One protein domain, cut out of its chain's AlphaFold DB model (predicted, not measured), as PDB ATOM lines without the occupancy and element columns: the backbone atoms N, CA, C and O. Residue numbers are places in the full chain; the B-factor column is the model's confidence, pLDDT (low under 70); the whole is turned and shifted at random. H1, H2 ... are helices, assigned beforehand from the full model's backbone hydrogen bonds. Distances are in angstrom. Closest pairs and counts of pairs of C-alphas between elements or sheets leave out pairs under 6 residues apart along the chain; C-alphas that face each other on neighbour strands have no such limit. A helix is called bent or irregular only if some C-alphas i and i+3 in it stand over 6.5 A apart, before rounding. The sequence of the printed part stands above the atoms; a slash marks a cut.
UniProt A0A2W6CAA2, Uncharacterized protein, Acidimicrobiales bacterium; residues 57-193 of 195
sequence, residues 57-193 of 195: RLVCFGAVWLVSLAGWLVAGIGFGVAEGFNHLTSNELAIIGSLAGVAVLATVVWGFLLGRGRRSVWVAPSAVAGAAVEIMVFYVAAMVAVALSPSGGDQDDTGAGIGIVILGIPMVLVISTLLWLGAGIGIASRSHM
ATOM      1  N   ARG A  57      21.728  82.351  31.396       87.62
ATOM      2  CA  ARG A  57      21.641  80.887  31.261       87.62
ATOM      3  C   ARG A  57      20.253  80.335  31.587       87.62
ATOM      4  O   ARG A  57      19.770  79.468  30.877       87.62
ATOM      5  N   LEU A  58      19.617  80.830  32.648       84.50
ATOM      6  CA  LEU A  58      18.291  80.368  33.044       84.50
ATOM      7  C   LEU A  58      17.241  80.794  32.013       84.50
ATOM      8  O   LEU A  58      16.404  79.986  31.647       84.50
ATOM      9  N   VAL A  59      17.340  82.014  31.484       87.25
ATOM     10  CA  VAL A  59      16.459  82.475  30.399       87.25
ATOM     11  C   VAL A  59      16.623  81.598  29.153       87.25
ATOM     12  O   VAL A  59      15.626  81.139  28.607       87.25
ATOM     13  N   CYS A  60      17.861  81.282  28.753       89.94
ATOM     14  CA  CYS A  60      18.127  80.395  27.617       89.94
ATOM     15  C   CYS A  60      17.545  78.991  27.826       89.94
ATOM     16  O   CYS A  60      16.882  78.472  26.935       89.94
ATOM     17  N   PHE A  61      17.753  78.384  28.997       89.50
ATOM     18  CA  PHE A  61      17.189  77.064  29.299       89.50
ATOM     19  C   PHE A  61      15.657  77.077  29.325       89.50
ATOM     20  O   PHE A  61      15.042  76.150  28.807       89.50
ATOM     21  N   GLY A  62      15.045  78.135  29.866       83.19
ATOM     22  CA  GLY A  62      13.593  78.306  29.847       83.19
ATOM     23  C   GLY A  62      13.052  78.441  28.424       83.19
ATOM     24  O   GLY A  62      12.059  77.808  28.087       83.19
ATOM     25  N   ALA A  63      13.741  79.194  27.563       88.88
ATOM     26  CA  ALA A  63      13.378  79.321  26.154       88.88
ATOM     27  C   ALA A  63      13.492  77.983  25.406       88.88
ATOM     28  O   ALA A  63      12.561  77.601  24.703       88.88
ATOM     29  N   VAL A  64      14.587  77.236  25.599       90.81
ATOM     30  CA  VAL A  64      14.758  75.892  25.013       90.81
ATOM     31  C   VAL A  64      13.649  74.949  25.478       90.81
ATOM     32  O   VAL A  64      13.081  74.231  24.663       90.81
ATOM     33  N   TRP A  65      13.296  74.978  26.765       91.69
ATOM     34  CA  TRP A  65      12.187  74.190  27.301       91.69
ATOM     35  C   TRP A  65      10.845  74.535  26.633       91.69
ATOM     36  O   TRP A  65      10.146  73.623  26.191       91.69
ATOM     37  N   LEU A  66      10.511  75.823  26.492       88.31
ATOM     38  CA  LEU A  66       9.275  76.255  25.824       88.31
ATOM     39  C   LEU A  66       9.234  75.837  24.351       88.31
ATOM     40  O   LEU A  66       8.191  75.397  23.874       88.31
ATOM     41  N   VAL A  67      10.362  75.928  23.641       87.56
ATOM     42  CA  VAL A  67      10.465  75.487  22.241       87.56
ATOM     43  C   VAL A  67      10.252  73.979  22.127       87.56
ATOM     44  O   VAL A  67       9.505  73.544  21.257       87.56
ATOM     45  N   SER A  68      10.844  73.180  23.018       86.88
ATOM     46  CA  SER A  68      10.617  71.730  23.041       86.88
ATOM     47  C   SER A  68       9.150  71.379  23.309       86.88
ATOM     48  O   SER A  68       8.608  70.482  22.666       86.88
ATOM     49  N   LEU A  69       8.498  72.096  24.229       83.88
ATOM     50  CA  LEU A  69       7.089  71.889  24.572       83.88
ATOM     51  C   LEU A  69       6.159  72.260  23.405       83.88
ATOM     52  O   LEU A  69       5.291  71.471  23.035       83.88
ATOM     53  N   ALA A  70       6.391  73.412  22.773       85.25
ATOM     54  CA  ALA A  70       5.655  73.838  21.586       85.25
ATOM     55  C   ALA A  70       5.884  72.895  20.393       85.25
ATOM     56  O   ALA A  70       4.939  72.544  19.693       85.25
ATOM     57  N   GLY A  71       7.126  72.455  20.176       85.25
ATOM     58  CA  GLY A  71       7.489  71.572  19.070       85.25
ATOM     59  C   GLY A  71       6.773  70.224  19.126       85.25
ATOM     60  O   GLY A  71       6.274  69.759  18.103       85.25
ATOM     61  N   TRP A  72       6.659  69.622  20.316       87.94
ATOM     62  CA  TRP A  72       5.871  68.400  20.494       87.94
ATOM     63  C   TRP A  72       4.382  68.623  20.178       87.94
ATOM     64  O   TRP A  72       3.805  67.820  19.444       87.94
ATOM     65  N   LEU A  73       3.774  69.706  20.687       86.06
ATOM     66  CA  LEU A  73       2.353  70.010  20.456       86.06
ATOM     67  C   LEU A  73       2.061  70.155  18.963       86.06
ATOM     68  O   LEU A  73       1.137  69.536  18.441       86.06
ATOM     69  N   VAL A  74       2.873  70.965  18.278       84.69
ATOM     70  CA  VAL A  74       2.715  71.237  16.847       84.69
ATOM     71  C   VAL A  74       2.860  69.953  16.037       84.69
ATOM     72  O   VAL A  74       2.055  69.721  15.141       84.69
ATOM     73  N   ALA A  75       3.832  69.098  16.368       84.88
ATOM     74  CA  ALA A  75       3.987  67.812  15.701       84.88
ATOM     75  C   ALA A  75       2.758  66.916  15.914       84.88
ATOM     76  O   ALA A  75       2.175  66.445  14.943       84.88
ATOM     77  N   GLY A  76       2.323  66.721  17.164       81.38
ATOM     78  CA  GLY A  76       1.182  65.858  17.485       81.38
ATOM     79  C   GLY A  76      -0.115  66.300  16.807       81.38
ATOM     80  O   GLY A  76      -0.828  65.479  16.232       81.38
ATOM     81  N   ILE A  77      -0.393  67.604  16.820       81.62
ATOM     82  CA  ILE A  77      -1.559  68.183  16.150       81.62
ATOM     83  C   ILE A  77      -1.422  68.081  14.630       81.62
ATOM     84  O   ILE A  77      -2.378  67.696  13.967       81.62
ATOM     85  N   GLY A  78      -0.252  68.410  14.078       79.38
ATOM     86  CA  GLY A  78      -0.014  68.382  12.636       79.38
ATOM     87  C   GLY A  78      -0.284  67.006  12.032       79.38
ATOM     88  O   GLY A  78      -1.017  66.915  11.050       79.38
ATOM     89  N   PHE A  79       0.223  65.940  12.660       78.94
ATOM     90  CA  PHE A  79      -0.070  64.561  12.249       78.94
ATOM     91  C   PHE A  79      -1.560  64.223  12.393       78.94
ATOM     92  O   PHE A  79      -2.166  63.682  11.472       78.94
ATOM     93  N   GLY A  80      -2.177  64.592  13.522       76.56
ATOM     94  CA  GLY A  80      -3.595  64.323  13.772       76.56
ATOM     95  C   GLY A  80      -4.545  65.003  12.781       76.56
ATOM     96  O   GLY A  80      -5.549  64.405  12.400       76.56
ATOM     97  N   VAL A  81      -4.226  66.225  12.341       77.19
ATOM     98  CA  VAL A  81      -5.015  66.974  11.347       77.19
ATOM     99  C   VAL A  81      -4.769  66.459   9.929       77.19
ATOM    100  O   VAL A  81      -5.714  66.381   9.151       77.19
ATOM    101  N   ALA A  82      -3.527  66.104   9.582       75.88
ATOM    102  CA  ALA A  82      -3.180  65.672   8.229       75.88
ATOM    103  C   ALA A  82      -3.790  64.311   7.860       75.88
ATOM    104  O   ALA A  82      -4.298  64.158   6.751       75.88
ATOM    105  N   GLU A  83      -3.757  63.340   8.777       76.44
ATOM    106  CA  GLU A  83      -4.177  61.961   8.482       76.44
ATOM    107  C   GLU A  83      -5.499  61.565   9.157       76.44
ATOM    108  O   GLU A  83      -6.122  60.567   8.795       76.44
ATOM    109  N   GLY A  84      -5.968  62.363  10.120       74.69
ATOM    110  CA  GLY A  84      -7.040  61.980  11.029       74.69
ATOM    111  C   GLY A  84      -6.529  61.017  12.105       74.69
ATOM    112  O   GLY A  84      -5.852  60.029  11.827       74.69
ATOM    113  N   PHE A  85      -6.895  61.261  13.365       75.00
ATOM    114  CA  PHE A  85      -6.387  60.497  14.519       75.00
ATOM    115  C   PHE A  85      -6.595  58.970  14.442       75.00
ATOM    116  O   PHE A  85      -5.892  58.229  15.123       75.00
ATOM    117  N   ASN A  86      -7.527  58.492  13.612       78.50
ATOM    118  CA  ASN A  86      -7.813  57.065  13.428       78.50
ATOM    119  C   ASN A  86      -6.864  56.354  12.447       78.50
ATOM    120  O   ASN A  86      -6.929  55.130  12.336       78.50
ATOM    121  N   HIS A  87      -6.013  57.093  11.732       84.25
ATOM    122  CA  HIS A  87      -5.160  56.547  10.672       84.25
ATOM    123  C   HIS A  87      -3.662  56.643  10.957       84.25
ATOM    124  O   HIS A  87      -2.877  56.200  10.126       84.25
ATOM    125  N   LEU A  88      -3.271  57.119  12.145       86.12
ATOM    126  CA  LEU A  88      -1.862  57.221  12.518       86.12
ATOM    127  C   LEU A  88      -1.170  55.856  12.427       86.12
ATOM    128  O   LEU A  88      -1.540  54.881  13.092       86.12
ATOM    129  N   THR A  89      -0.121  55.800  11.621       90.81
ATOM    130  CA  THR A  89       0.735  54.629  11.480       90.81
ATOM    131  C   THR A  89       1.545  54.388  12.759       90.81
ATOM    132  O   THR A  89       1.790  55.288  13.567       90.81
ATOM    133  N   SER A  90       2.041  53.158  12.953       90.75
ATOM    134  CA  SER A  90       2.900  52.839  14.107       90.75
ATOM    135  C   SER A  90       4.162  53.711  14.174       90.75
ATOM    136  O   SER A  90       4.637  54.017  15.268       90.75
ATOM    137  N   ASN A  91       4.684  54.139  13.020       89.69
ATOM    138  CA  ASN A  91       5.850  55.015  12.945       89.69
ATOM    139  C   ASN A  91       5.528  56.430  13.442       89.69
ATOM    140  O   ASN A  91       6.306  56.998  14.206       89.69
ATOM    141  N   GLU A  92       4.379  56.989  13.068       85.19
ATOM    142  CA  GLU A  92       3.962  58.322  13.518       85.19
ATOM    143  C   GLU A  92       3.650  58.343  15.008       85.19
ATOM    144  O   GLU A  92       4.101  59.242  15.717       85.19
ATOM    145  N   LEU A  93       2.977  57.307  15.516       84.56
ATOM    146  CA  LEU A  93       2.764  57.141  16.953       84.56
ATOM    147  C   LEU A  93       4.094  57.086  17.716       84.56
ATOM    148  O   LEU A  93       4.227  57.720  18.765       84.56
ATOM    149  N   ALA A  94       5.099  56.385  17.182       88.12
ATOM    150  CA  ALA A  94       6.428  56.336  17.783       88.12
ATOM    151  C   ALA A  94       7.126  57.709  17.773       88.12
ATOM    152  O   ALA A  94       7.754  58.081  18.768       88.12
ATOM    153  N   ILE A  95       6.993  58.487  16.694       86.94
ATOM    154  CA  ILE A  95       7.548  59.848  16.595       86.94
ATOM    155  C   ILE A  95       6.870  60.780  17.605       86.94
ATOM    156  O   ILE A  95       7.561  61.417  18.406       86.94
ATOM    157  N   ILE A  96       5.534  60.827  17.621       84.50
ATOM    158  CA  ILE A  96       4.751  61.667  18.541       84.50
ATOM    159  C   ILE A  96       5.071  61.297  19.992       84.50
ATOM    160  O   ILE A  96       5.349  62.177  20.809       84.50
ATOM    161  N   GLY A  97       5.096  59.998  20.307       84.81
ATOM    162  CA  GLY A  97       5.441  59.494  21.635       84.81
ATOM    163  C   GLY A  97       6.863  59.865  22.061       84.81
ATOM    164  O   GLY A  97       7.079  60.279  23.201       84.81
ATOM    165  N   SER A  98       7.832  59.798  21.145       89.25
ATOM    166  CA  SER A  98       9.222  60.187  21.421       89.25
ATOM    167  C   SER A  98       9.343  61.682  21.716       89.25
ATOM    168  O   SER A  98       9.984  62.072  22.693       89.25
ATOM    169  N   LEU A  99       8.679  62.528  20.922       86.25
ATOM    170  CA  LEU A  99       8.632  63.974  21.154       86.25
ATOM    171  C   LEU A  99       7.947  64.308  22.487       86.25
ATOM    172  O   LEU A  99       8.428  65.175  23.219       86.25
ATOM    173  N   ALA A 100       6.885  63.578  22.845       85.25
ATOM    174  CA  ALA A 100       6.197  63.740  24.125       85.25
ATOM    175  C   ALA A 100       7.140  63.418  25.288       85.25
ATOM    176  O   ALA A 100       7.254  64.192  26.240       85.25
ATOM    177  N   GLY A 101       7.883  62.313  25.176       87.62
ATOM    178  CA  GLY A 101       8.906  61.928  26.143       87.62
ATOM    179  C   GLY A 101       9.979  63.007  26.321       87.62
ATOM    180  O   GLY A 101      10.333  63.340  27.453       87.62
ATOM    181  N   VAL A 102      10.445  63.619  25.226       90.50
ATOM    182  CA  VAL A 102      11.403  64.738  25.273       90.50
ATOM    183  C   VAL A 102      10.812  65.953  25.994       90.50
ATOM    184  O   VAL A 102      11.488  66.534  26.844       90.50
ATOM    185  N   ALA A 103       9.560  66.326  25.717       88.75
ATOM    186  CA  ALA A 103       8.894  67.450  26.379       88.75
ATOM    187  C   ALA A 103       8.704  67.209  27.889       88.75
ATOM    188  O   ALA A 103       8.962  68.104  28.705       88.75
ATOM    189  N   VAL A 104       8.333  65.986  28.285       91.50
ATOM    190  CA  VAL A 104       8.228  65.580  29.697       91.50
ATOM    191  C   VAL A 104       9.588  65.681  30.387       91.50
ATOM    192  O   VAL A 104       9.703  66.341  31.421       91.50
ATOM    193  N   LEU A 105      10.638  65.097  29.798       92.19
ATOM    194  CA  LEU A 105      11.996  65.159  30.346       92.19
ATOM    195  C   LEU A 105      12.493  66.603  30.460       92.19
ATOM    196  O   LEU A 105      13.016  66.984  31.507       92.19
ATOM    197  N   ALA A 106      12.283  67.426  29.431       92.25
ATOM    198  CA  ALA A 106      12.651  68.838  29.449       92.25
ATOM    199  C   ALA A 106      11.937  69.599  30.580       92.25
ATOM    200  O   ALA A 106      12.564  70.410  31.261       92.25
ATOM    201  N   THR A 107      10.659  69.302  30.829       92.44
ATOM    202  CA  THR A 107       9.867  69.917  31.906       92.44
ATOM    203  C   THR A 107      10.384  69.522  33.289       92.44
ATOM    204  O   THR A 107      10.571  70.384  34.150       92.44
ATOM    205  N   VAL A 108      10.706  68.244  33.496       93.12
ATOM    206  CA  VAL A 108      11.304  67.761  34.754       93.12
ATOM    207  C   VAL A 108      12.692  68.371  34.973       93.12
ATOM    208  O   VAL A 108      12.986  68.850  36.070       93.12
ATOM    209  N   VAL A 109      13.540  68.415  33.939       92.94
ATOM    210  CA  VAL A 109      14.877  69.034  34.004       92.94
ATOM    211  C   VAL A 109      14.772  70.525  34.323       92.94
ATOM    212  O   VAL A 109      15.513  71.026  35.172       92.94
ATOM    213  N   TRP A 110      13.833  71.239  33.705       94.75
ATOM    214  CA  TRP A 110      13.591  72.647  34.002       94.75
ATOM    215  C   TRP A 110      13.165  72.850  35.461       94.75
ATOM    216  O   TRP A 110      13.783  73.645  36.177       94.75
ATOM    217  N   GLY A 111      12.204  72.060  35.949       91.19
ATOM    218  CA  GLY A 111      11.821  72.034  37.362       91.19
ATOM    219  C   GLY A 111      13.021  71.792  38.282       91.19
ATOM    220  O   GLY A 111      13.237  72.537  39.242       91.19
ATOM    221  N   PHE A 112      13.870  70.814  37.952       93.12
ATOM    222  CA  PHE A 112      15.095  70.501  38.693       93.12
ATOM    223  C   PHE A 112      16.057  71.685  38.781       93.12
ATOM    224  O   PHE A 112      16.543  72.000  39.873       93.12
ATOM    225  N   LEU A 113      16.297  72.391  37.673       91.56
ATOM    226  CA  LEU A 113      17.151  73.582  37.646       91.56
ATOM    227  C   LEU A 113      16.589  74.709  38.529       91.56
ATOM    228  O   LEU A 113      17.345  75.342  39.277       91.56
ATOM    229  N   LEU A 114      15.269  74.928  38.510       91.25
ATOM    230  CA  LEU A 114      14.597  75.904  39.378       91.25
ATOM    231  C   LEU A 114      14.729  75.533  40.862       91.25
ATOM    232  O   LEU A 114      15.110  76.374  41.690       91.25
ATOM    233  N   GLY A 115      14.486  74.263  41.196       90.44
ATOM    234  CA  GLY A 115      14.647  73.721  42.544       90.44
ATOM    235  C   GLY A 115      16.073  73.905  43.055       90.44
ATOM    236  O   GLY A 115      16.290  74.548  44.091       90.44
ATOM    237  N   ARG A 116      17.065  73.441  42.284       91.44
ATOM    238  CA  ARG A 116      18.501  73.519  42.603       91.44
ATOM    239  C   ARG A 116      19.015  74.959  42.736       91.44
ATOM    240  O   ARG A 116      19.971  75.194  43.474       91.44
ATOM    241  N   GLY A 117      18.364  75.941  42.112       88.50
ATOM    242  CA  GLY A 117      18.727  77.360  42.191       88.50
ATOM    243  C   GLY A 117      18.205  78.135  43.411       88.50
ATOM    244  O   GLY A 117      18.461  79.334  43.487       88.50
ATOM    245  N   ARG A 118      17.459  77.506  44.344       84.56
ATOM    246  CA  ARG A 118      16.646  78.201  45.389       84.56
ATOM    247  C   ARG A 118      15.620  79.160  44.763       84.56
ATOM    248  O   ARG A 118      15.298  80.211  45.308       84.56
ATOM    249  N   ARG A 119      15.116  78.796  43.588       86.19
ATOM    250  CA  ARG A 119      14.226  79.614  42.765       86.19
ATOM    251  C   ARG A 119      12.854  78.970  42.639       86.19
ATOM    252  O   ARG A 119      12.221  79.089  41.602       86.19
ATOM    253  N   SER A 120      12.375  78.330  43.706       85.44
ATOM    254  CA  SER A 120      11.036  77.722  43.744       85.44
ATOM    255  C   SER A 120       9.921  78.732  43.457       85.44
ATOM    256  O   SER A 120       8.915  78.372  42.864       85.44
ATOM    257  N   VAL A 121      10.136  80.016  43.771       88.44
ATOM    258  CA  VAL A 121       9.216  81.115  43.417       88.44
ATOM    259  C   VAL A 121       8.961  81.197  41.902       88.44
ATOM    260  O   VAL A 121       7.904  81.655  41.486       88.44
ATOM    261  N   TRP A 122       9.890  80.713  41.069       89.38
ATOM    262  CA  TRP A 122       9.758  80.702  39.610       89.38
ATOM    263  C   TRP A 122       9.017  79.477  39.054       89.38
ATOM    264  O   TRP A 122       8.763  79.422  37.851       89.38
ATOM    265  N   VAL A 123       8.640  78.507  39.894       88.56
ATOM    266  CA  VAL A 123       7.875  77.326  39.458       88.56
ATOM    267  C   VAL A 123       6.477  77.734  39.001       88.56
ATOM    268  O   VAL A 123       6.076  77.373  37.901       88.56
ATOM    269  N   ALA A 124       5.774  78.556  39.787       87.69
ATOM    270  CA  ALA A 124       4.444  79.051  39.435       87.69
ATOM    271  C   ALA A 124       4.413  79.831  38.100       87.69
ATOM    272  O   ALA A 124       3.647  79.443  37.221       87.69
ATOM    273  N   PRO A 125       5.255  80.860  37.867       90.00
ATOM    274  CA  PRO A 125       5.265  81.550  36.577       90.00
ATOM    275  C   PRO A 125       5.724  80.650  35.422       90.00
ATOM    276  O   PRO A 125       5.264  80.843  34.303       90.00
ATOM    277  N   SER A 126       6.571  79.642  35.669       88.31
ATOM    278  CA  SER A 126       6.907  78.649  34.637       88.31
ATOM    279  C   SER A 126       5.699  77.789  34.272       88.31
ATOM    280  O   SER A 126       5.452  77.580  33.093       88.31
ATOM    281  N   ALA A 127       4.915  77.337  35.254       88.06
ATOM    282  CA  ALA A 127       3.689  76.583  35.002       88.06
ATOM    283  C   ALA A 127       2.683  77.406  34.182       88.06
ATOM    284  O   ALA A 127       2.145  76.908  33.199       88.06
ATOM    285  N   VAL A 128       2.510  78.687  34.528       88.81
ATOM    286  CA  VAL A 128       1.669  79.621  33.762       88.81
ATOM    287  C   VAL A 128       2.191  79.799  32.336       88.81
ATOM    288  O   VAL A 128       1.405  79.750  31.396       88.81
ATOM    289  N   ALA A 129       3.503  79.966  32.148       90.12
ATOM    290  CA  ALA A 129       4.095  80.109  30.818       90.12
ATOM    291  C   ALA A 129       3.920  78.845  29.958       90.12
ATOM    292  O   ALA A 129       3.561  78.953  28.789       90.12
ATOM    293  N   GLY A 130       4.130  77.658  30.536       87.12
ATOM    294  CA  GLY A 130       3.913  76.380  29.851       87.12
ATOM    295  C   GLY A 130       2.453  76.195  29.437       87.12
ATOM    296  O   GLY A 130       2.181  75.914  28.274       87.12
ATOM    297  N   ALA A 131       1.520  76.458  30.357       88.31
ATOM    298  CA  ALA A 131       0.086  76.423  30.079       88.31
ATOM    299  C   ALA A 131      -0.335  77.424  28.993       88.31
ATOM    300  O   ALA A 131      -1.150  77.105  28.133       88.31
ATOM    301  N   ALA A 132       0.224  78.636  29.003       87.69
ATOM    302  CA  ALA A 132      -0.084  79.648  27.997       87.69
ATOM    303  C   ALA A 132       0.372  79.226  26.592       87.69
ATOM    304  O   ALA A 132      -0.377  79.405  25.634       87.69
ATOM    305  N   VAL A 133       1.574  78.644  26.465       89.81
ATOM    306  CA  VAL A 133       2.063  78.096  25.186       89.81
ATOM    307  C   VAL A 133       1.136  77.001  24.685       89.81
ATOM    308  O   VAL A 133       0.787  76.977  23.510       89.81
ATOM    309  N   GLU A 134       0.696  76.128  25.575       86.25
ATOM    310  CA  GLU A 134      -0.197  75.041  25.221       86.25
ATOM    311  C   GLU A 134      -1.571  75.514  24.743       86.25
ATOM    312  O   GLU A 134      -1.997  75.146  23.648       86.25
ATOM    313  N   ILE A 135      -2.231  76.376  25.520       86.06
ATOM    314  CA  ILE A 135      -3.524  76.961  25.145       86.06
ATOM    315  C   ILE A 135      -3.405  77.669  23.793       86.06
ATOM    316  O   ILE A 135      -4.276  77.513  22.941       86.06
ATOM    317  N   MET A 136      -2.310  78.405  23.569       86.56
ATOM    318  CA  MET A 136      -2.054  79.081  22.300       86.56
ATOM    319  C   MET A 136      -1.935  78.090  21.137       86.56
ATOM    320  O   MET A 136      -2.543  78.308  20.092       86.56
ATOM    321  N   VAL A 137      -1.183  76.996  21.292       85.25
ATOM    322  CA  VAL A 137      -1.022  76.010  20.213       85.25
ATOM    323  C   VAL A 137      -2.339  75.289  19.917       85.25
ATOM    324  O   VAL A 137      -2.682  75.147  18.746       85.25
ATOM    325  N   PHE A 138      -3.117  74.908  20.933       83.12
ATOM    326  CA  PHE A 138      -4.450  74.332  20.717       83.12
ATOM    327  C   PHE A 138      -5.417  75.311  20.054       83.12
ATOM    328  O   PHE A 138      -6.187  74.920  19.181       83.12
ATOM    329  N   TYR A 139      -5.363  76.586  20.432       83.81
ATOM    330  CA  TYR A 139      -6.167  77.623  19.802       83.81
ATOM    331  C   TYR A 139      -5.824  77.784  18.316       83.81
ATOM    332  O   TYR A 139      -6.717  77.769  17.472       83.81
ATOM    333  N   VAL A 140      -4.532  77.872  17.978       83.19
ATOM    334  CA  VAL A 140      -4.072  77.942  16.581       83.19
ATOM    335  C   VAL A 140      -4.480  76.687  15.812       83.19
ATOM    336  O   VAL A 140      -4.971  76.789  14.693       83.19
ATOM    337  N   ALA A 141      -4.326  75.509  16.413       81.25
ATOM    338  CA  ALA A 141      -4.733  74.243  15.821       81.25
ATOM    339  C   ALA A 141      -6.224  74.199  15.486       81.25
ATOM    340  O   ALA A 141      -6.595  73.805  14.384       81.25
ATOM    341  N   ALA A 142      -7.071  74.638  16.417       80.06
ATOM    342  CA  ALA A 142      -8.506  74.715  16.202       80.06
ATOM    343  C   ALA A 142      -8.852  75.703  15.083       80.06
ATOM    344  O   ALA A 142      -9.640  75.366  14.206       80.06
ATOM    345  N   MET A 143      -8.209  76.874  15.047       82.25
ATOM    346  CA  MET A 143      -8.404  77.853  13.968       82.25
ATOM    347  C   MET A 143      -8.017  77.294  12.595       82.25
ATOM    348  O   MET A 143      -8.735  77.502  11.619       82.25
ATOM    349  N   VAL A 144      -6.911  76.552  12.514       81.25
ATOM    350  CA  VAL A 144      -6.494  75.880  11.276       81.25
ATOM    351  C   VAL A 144      -7.489  74.786  10.885       81.25
ATOM    352  O   VAL A 144      -7.866  74.708   9.721       81.25
ATOM    353  N   ALA A 145      -7.952  73.973  11.837       78.38
ATOM    354  CA  ALA A 145      -8.931  72.922  11.571       78.38
ATOM    355  C   ALA A 145     -10.259  73.489  11.040       78.38
ATOM    356  O   ALA A 145     -10.790  72.971  10.059       78.38
ATOM    357  N   VAL A 146     -10.754  74.585  11.628       78.25
ATOM    358  CA  VAL A 146     -11.947  75.306  11.151       78.25
ATOM    359  C   VAL A 146     -11.724  75.839   9.735       78.25
ATOM    360  O   VAL A 146     -12.555  75.617   8.860       78.25
ATOM    361  N   ALA A 147     -10.577  76.473   9.472       80.38
ATOM    362  CA  ALA A 147     -10.258  77.029   8.156       80.38
ATOM    363  C   ALA A 147     -10.135  75.968   7.045       80.38
ATOM    364  O   ALA A 147     -10.334  76.281   5.873       80.38
ATOM    365  N   LEU A 148      -9.793  74.729   7.400       79.62
ATOM    366  CA  LEU A 148      -9.670  73.606   6.469       79.62
ATOM    367  C   LEU A 148     -10.969  72.793   6.323       79.62
ATOM    368  O   LEU A 148     -11.028  71.921   5.455       79.62
ATOM    369  N   SER A 149     -11.998  73.058   7.137       78.75
ATOM    370  CA  SER A 149     -13.259  72.312   7.104       78.75
ATOM    371  C   SER A 149     -14.072  72.644   5.839       78.75
ATOM    372  O   SER A 149     -14.452  73.800   5.641       78.75
ATOM    373  N   PRO A 150     -14.385  71.664   4.966       75.69
ATOM    374  CA  PRO A 150     -15.090  71.913   3.703       75.69
ATOM    375  C   PRO A 150     -16.567  72.310   3.857       75.69
ATOM    376  O   PRO A 150     -17.178  72.785   2.898       75.69
ATOM    377  N   SER A 151     -17.167  72.084   5.028       70.12
ATOM    378  CA  SER A 151     -18.579  72.362   5.300       70.12
ATOM    379  C   SER A 151     -18.716  73.630   6.140       70.12
ATOM    380  O   SER A 151     -18.562  73.581   7.356       70.12
ATOM    381  N   GLY A 152     -19.026  74.761   5.500       60.69
ATOM    382  CA  GLY A 152     -19.282  76.054   6.154       60.69
ATOM    383  C   GLY A 152     -20.601  76.108   6.938       60.69
ATOM    384  O   GLY A 152     -21.425  76.981   6.688       60.69
ATOM    385  N   GLY A 153     -20.848  75.133   7.813       63.28
ATOM    386  CA  GLY A 153     -22.024  75.085   8.678       63.28
ATOM    387  C   GLY A 153     -21.747  75.745  10.027       63.28
ATOM    388  O   GLY A 153     -20.986  75.203  10.819       63.28
ATOM    389  N   ASP A 154     -22.426  76.859  10.309       64.12
ATOM    390  CA  ASP A 154     -22.300  77.709  11.514       64.12
ATOM    391  C   ASP A 154     -22.556  77.012  12.879       64.12
ATOM    392  O   ASP A 154     -22.568  77.668  13.921       64.12
ATOM    393  N   GLN A 155     -22.816  75.698  12.924       58.00
ATOM    394  CA  GLN A 155     -23.288  75.003  14.132       58.00
ATOM    395  C   GLN A 155     -22.210  74.273  14.954       58.00
ATOM    396  O   GLN A 155     -22.457  74.020  16.134       58.00
ATOM    397  N   ASP A 156     -21.013  74.014  14.415       60.75
ATOM    398  CA  ASP A 156     -19.973  73.236  15.124       60.75
ATOM    399  C   ASP A 156     -18.905  74.087  15.849       60.75
ATOM    400  O   ASP A 156     -18.149  73.574  16.683       60.75
ATOM    401  N   ASP A 157     -18.890  75.407  15.644       63.44
ATOM    402  CA  ASP A 157     -17.839  76.294  16.174       63.44
ATOM    403  C   ASP A 157     -17.861  76.432  17.708       63.44
ATOM    404  O   ASP A 157     -16.825  76.622  18.354       63.44
ATOM    405  N   THR A 158     -19.033  76.268  18.333       63.22
ATOM    406  CA  THR A 158     -19.159  76.352  19.801       63.22
ATOM    407  C   THR A 158     -18.612  75.092  20.490       63.22
ATOM    408  O   THR A 158     -18.054  75.174  21.588       63.22
ATOM    409  N   GLY A 159     -18.715  73.925  19.843       63.00
ATOM    410  CA  GLY A 159     -18.206  72.655  20.373       63.00
ATOM    411  C   GLY A 159     -16.677  72.598  20.392       63.00
ATOM    412  O   GLY A 159     -16.084  72.155  21.381       63.00
ATOM    413  N   ALA A 160     -16.034  73.132  19.348       64.81
ATOM    414  CA  ALA A 160     -14.577  73.205  19.247       64.81
ATOM    415  C   ALA A 160     -13.959  74.069  20.363       64.81
ATOM    416  O   ALA A 160     -12.963  73.676  20.975       64.81
ATOM    417  N   GLY A 161     -14.583  75.204  20.700       63.22
ATOM    418  CA  GLY A 161     -14.111  76.085  21.774       63.22
ATOM    419  C   GLY A 161     -14.180  75.451  23.169       63.22
ATOM    420  O   GLY A 161     -13.245  75.585  23.961       63.22
ATOM    421  N   ILE A 162     -15.255  74.714  23.468       71.31
ATOM    422  CA  ILE A 162     -15.442  74.046  24.770       71.31
ATOM    423  C   ILE A 162     -14.432  72.905  24.955       71.31
ATOM    424  O   ILE A 162     -13.875  72.745  26.045       71.31
ATOM    425  N   GLY A 163     -14.136  72.152  23.889       68.88
ATOM    426  CA  GLY A 163     -13.146  71.073  23.919       68.88
ATOM    427  C   GLY A 163     -11.747  71.547  24.332       68.88
ATOM    428  O   GLY A 163     -11.101  70.901  25.156       68.88
ATOM    429  N   ILE A 164     -11.306  72.712  23.843       71.06
ATOM    430  CA  ILE A 164      -9.985  73.286  24.167       71.06
ATOM    431  C   ILE A 164      -9.869  73.614  25.660       71.06
ATOM    432  O   ILE A 164      -8.846  73.332  26.284       71.06
ATOM    433  N   VAL A 165     -10.922  74.176  26.258       71.19
ATOM    434  CA  VAL A 165     -10.916  74.547  27.683       71.19
ATOM    435  C   VAL A 165     -10.875  73.306  28.575       71.19
ATOM    436  O   VAL A 165     -10.119  73.270  29.548       71.19
ATOM    437  N   ILE A 166     -11.647  72.271  28.229       78.19
ATOM    438  CA  ILE A 166     -11.693  71.019  28.996       78.19
ATOM    439  C   ILE A 166     -10.349  70.284  28.927       78.19
ATOM    440  O   ILE A 166      -9.912  69.735  29.936       78.19
ATOM    441  N   LEU A 167      -9.667  70.309  27.777       77.31
ATOM    442  CA  LEU A 167      -8.354  69.676  27.605       77.31
ATOM    443  C   LEU A 167      -7.209  70.468  28.256       77.31
ATOM    444  O   LEU A 167      -6.254  69.864  28.748       77.31
ATOM    445  N   GLY A 168      -7.313  71.798  28.324       77.25
ATOM    446  CA  GLY A 168      -6.271  72.646  28.905       77.25
ATOM    447  C   GLY A 168      -6.075  72.444  30.413       77.25
ATOM    448  O   GLY A 168      -4.946  72.476  30.899       77.25
ATOM    449  N   ILE A 169      -7.150  72.195  31.174       83.44
ATOM    450  CA  ILE A 169      -7.072  72.063  32.642       83.44
ATOM    451  C   ILE A 169      -6.221  70.852  33.078       83.44
ATOM    452  O   ILE A 169      -5.291  71.047  33.868       83.44
ATOM    453  N   PRO A 170      -6.470  69.616  32.591       85.81
ATOM    454  CA  PRO A 170      -5.623  68.468  32.905       85.81
ATOM    455  C   PRO A 170      -4.151  68.704  32.572       85.81
ATOM    456  O   PRO A 170      -3.277  68.322  33.348       85.81
ATOM    457  N   MET A 171      -3.861  69.377  31.460       83.50
ATOM    458  CA  MET A 171      -2.482  69.591  31.043       83.50
ATOM    459  C   MET A 171      -1.751  70.636  31.887       83.50
ATOM    460  O   MET A 171      -0.604  70.404  32.275       83.50
ATOM    461  N   VAL A 172      -2.429  71.707  32.319       85.38
ATOM    462  CA  VAL A 172      -1.891  72.637  33.330       85.38
ATOM    463  C   VAL A 172      -1.487  71.878  34.596       85.38
ATOM    464  O   VAL A 172      -0.419  72.137  35.161       85.38
ATOM    465  N   LEU A 173      -2.312  70.923  35.039       89.94
ATOM    466  CA  LEU A 173      -2.014  70.091  36.206       89.94
ATOM    467  C   LEU A 173      -0.817  69.171  35.954       89.94
ATOM    468  O   LEU A 173       0.051  69.070  36.822       89.94
ATOM    469  N   VAL A 174      -0.722  68.549  34.777       90.50
ATOM    470  CA  VAL A 174       0.417  67.699  34.397       90.50
ATOM    471  C   VAL A 174       1.713  68.510  34.369       90.50
ATOM    472  O   VAL A 174       2.667  68.146  35.058       90.50
ATOM    473  N   ILE A 175       1.746  69.643  33.660       89.44
ATOM    474  CA  ILE A 175       2.920  70.528  33.584       89.44
ATOM    475  C   ILE A 175       3.322  70.990  34.985       89.44
ATOM    476  O   ILE A 175       4.491  70.889  35.362       89.44
ATOM    477  N   SER A 176       2.357  71.440  35.791       90.75
ATOM    478  CA  SER A 176       2.610  71.871  37.170       90.75
ATOM    479  C   SER A 176       3.207  70.744  38.011       90.75
ATOM    480  O   SER A 176       4.197  70.956  38.712       90.75
ATOM    481  N   THR A 177       2.650  69.537  37.913       93.62
ATOM    482  CA  THR A 177       3.113  68.362  38.662       93.62
ATOM    483  C   THR A 177       4.535  67.979  38.263       93.62
ATOM    484  O   THR A 177       5.372  67.764  39.137       93.62
ATOM    485  N   LEU A 178       4.851  67.965  36.966       92.38
ATOM    486  CA  LEU A 178       6.196  67.666  36.460       92.38
ATOM    487  C   LEU A 178       7.226  68.720  36.888       92.38
ATOM    488  O   LEU A 178       8.339  68.368  37.291       92.38
ATOM    489  N   LEU A 179       6.860  70.004  36.854       91.44
ATOM    490  CA  LEU A 179       7.723  71.088  37.328       91.44
ATOM    491  C   LEU A 179       8.006  70.965  38.829       91.44
ATOM    492  O   LEU A 179       9.158  71.107  39.249       91.44
ATOM    493  N   TRP A 180       6.982  70.674  39.635       93.31
ATOM    494  CA  TRP A 180       7.132  70.458  41.075       93.31
ATOM    495  C   TRP A 180       7.938  69.202  41.396       93.31
ATOM    496  O   TRP A 180       8.797  69.254  42.276       93.31
ATOM    497  N   LEU A 181       7.732  68.111  40.657       94.44
ATOM    498  CA  LEU A 181       8.522  66.886  40.773       94.44
ATOM    499  C   LEU A 181      10.006  67.174  40.524       94.44
ATOM    500  O   LEU A 181      10.846  66.878  41.376       94.44
ATOM    501  N   GLY A 182      10.325  67.826  39.403       90.69
ATOM    502  CA  GLY A 182      11.686  68.259  39.096       90.69
ATOM    503  C   GLY A 182      12.263  69.138  40.206       90.69
ATOM    504  O   GLY A 182      13.353  68.871  40.714       90.69
ATOM    505  N   ALA A 183      11.514  70.155  40.643       92.25
ATOM    506  CA  ALA A 183      11.951  71.077  41.688       92.25
ATOM    507  C   ALA A 183      12.228  70.371  43.023       92.25
ATOM    508  O   ALA A 183      13.236  70.678  43.669       92.25
ATOM    509  N   GLY A 184      11.393  69.403  43.404       91.38
ATOM    510  CA  GLY A 184      11.579  68.557  44.583       91.38
ATOM    511  C   GLY A 184      12.893  67.777  44.531       91.38
ATOM    512  O   GLY A 184      13.698  67.875  45.460       91.38
ATOM    513  N   ILE A 185      13.175  67.103  43.409       93.50
ATOM    514  CA  ILE A 185      14.447  66.390  43.179       93.50
ATOM    515  C   ILE A 185      15.632  67.368  43.274       93.50
ATOM    516  O   ILE A 185      16.645  67.086  43.920       93.50
ATOM    517  N   GLY A 186      15.501  68.562  42.688       90.00
ATOM    518  CA  GLY A 186      16.525  69.608  42.737       90.00
ATOM    519  C   GLY A 186      16.829  70.096  44.154       90.00
ATOM    520  O   GLY A 186      17.989  70.354  44.487       90.00
ATOM    521  N   ILE A 187      15.811  70.193  45.012       91.56
ATOM    522  CA  ILE A 187      15.966  70.550  46.424       91.56
ATOM    523  C   ILE A 187      16.666  69.423  47.190       91.56
ATOM    524  O   ILE A 187      17.679  69.704  47.834       91.56
ATOM    525  N   ALA A 188      16.193  68.180  47.056       91.88
ATOM    526  CA  ALA A 188      16.743  67.007  47.741       91.88
ATOM    527  C   ALA A 188      18.208  66.723  47.362       91.88
ATOM    528  O   ALA A 188      19.029  66.410  48.217       91.88
ATOM    529  N   SER A 189      18.592  66.927  46.096       94.19
ATOM    530  CA  SER A 189      19.982  66.715  45.657       94.19
ATOM    531  C   SER A 189      21.010  67.577  46.406       94.19
ATOM    532  O   SER A 189      22.186  67.233  46.454       94.19
ATOM    533  N   ARG A 190      20.588  68.705  46.992       89.38
ATOM    534  CA  ARG A 190      21.484  69.622  47.709       89.38
ATOM    535  C   ARG A 190      21.680  69.257  49.169       89.38
ATOM    536  O   ARG A 190      22.759  69.519  49.686       89.38
ATOM    537  N   SER A 191      20.678  68.677  49.830       89.38
ATOM    538  CA  SER A 191      20.810  68.290  51.242       89.38
ATOM    539  C   SER A 191      21.877  67.218  51.450       89.38
ATOM    540  O   SER A 191      22.466  67.162  52.517       89.38
ATOM    541  N   HIS A 192      22.190  66.432  50.417       85.25
ATOM    542  CA  HIS A 192      23.258  65.430  50.457       85.25
ATOM    543  C   HIS A 192      24.677  65.988  50.241       85.25
ATOM    544  O   HIS A 192      25.635  65.237  50.378       85.25
ATOM    545  N   MET A 193      24.836  67.273  49.895       82.31
ATOM    546  CA  MET A 193      26.147  67.890  49.618       82.31
ATOM    547  C   MET A 193      26.602  68.889  50.692       82.31
ATOM    548  O   MET A 193      27.582  69.595  50.468       82.31
TER     549      MET A 193
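What this domain is: This is residues 57 to 193 of the 195 residues of an uncharacterized protein of Acidimicrobiales bacterium (UniProt A0A2W6CAA2). The longest helix, H4, packs along H3 and crosses one end of H2 on one side of an elongated group of four long helices. H2 and H3 meet near their link and spread as a narrow V, with H1 on the other side of it, away from H4. The printed part has 137 residues, is all helix, with H1, H2, H3 and H4 in that order and no named strand, and is only just loose, close to compact, with a radius of gyration of the C-alphas of 17.4 A and spans of 62 by 32 by 23 A.

How they stand to each other: Start with H4, residues 157 to 191: it touches H3, residues 120 to 148, closest at the C-alphas of Ser 176 and Ala 127, 5.3 A apart, at a shallow tilt of 28 degrees, opposite ways. With residues 175 to 190 alone H4 touches residues 104 to 116 alone of H2, residues 90 to 116, at a steep tilt of 49 degrees; the closest C-alphas, of Ala 183 and Gly 115, are 3.9 A apart. H2 and H3 touch through residues 111 to 114 and 120 to 123 alone, closest at the C-alphas of Leu 114 and Ser 120, 5.9 A apart. H1, residues 57 to 83, touches H2, with the C-alphas of Leu 69 and Ala 103 closest at 5.1 A, and H3, with those of Ala 70 and Val 133 closest at 6.6 A. H1 and H4 are apart. H1, H2 and H3 make an up and down bundle, each running against the one before. In H1 and H2 every O i to N i+4 pair is within hydrogen-bond range; in H3 23 of 25 are, in H4 24 of 31.

Where its parts are: Find C-alpha 157 at (-17.839, 76.294, 16.174); from there H4 runs 52.8 A to C-alpha 191 at (20.810, 68.290, 51.242). H1 begins at C-alpha 57, (21.641, 80.887, 31.261), and is 39.3 A long; H2 is 38.5 A and H3 42.8 A. H3 is only just irregular, with C-alphas 121 and 124 6.55 A apart.

The domain as a whole: Look for the farthest C-alphas at Gly 153 and Met 193, 63.6 A apart. The printed part has no cut; the link from H2 to H3 is tight, the other two are short, and residues 149 to 155 stand free. Mean pLDDT of the printed part is 84.2, with residues 152 to 161 and 163 under 70.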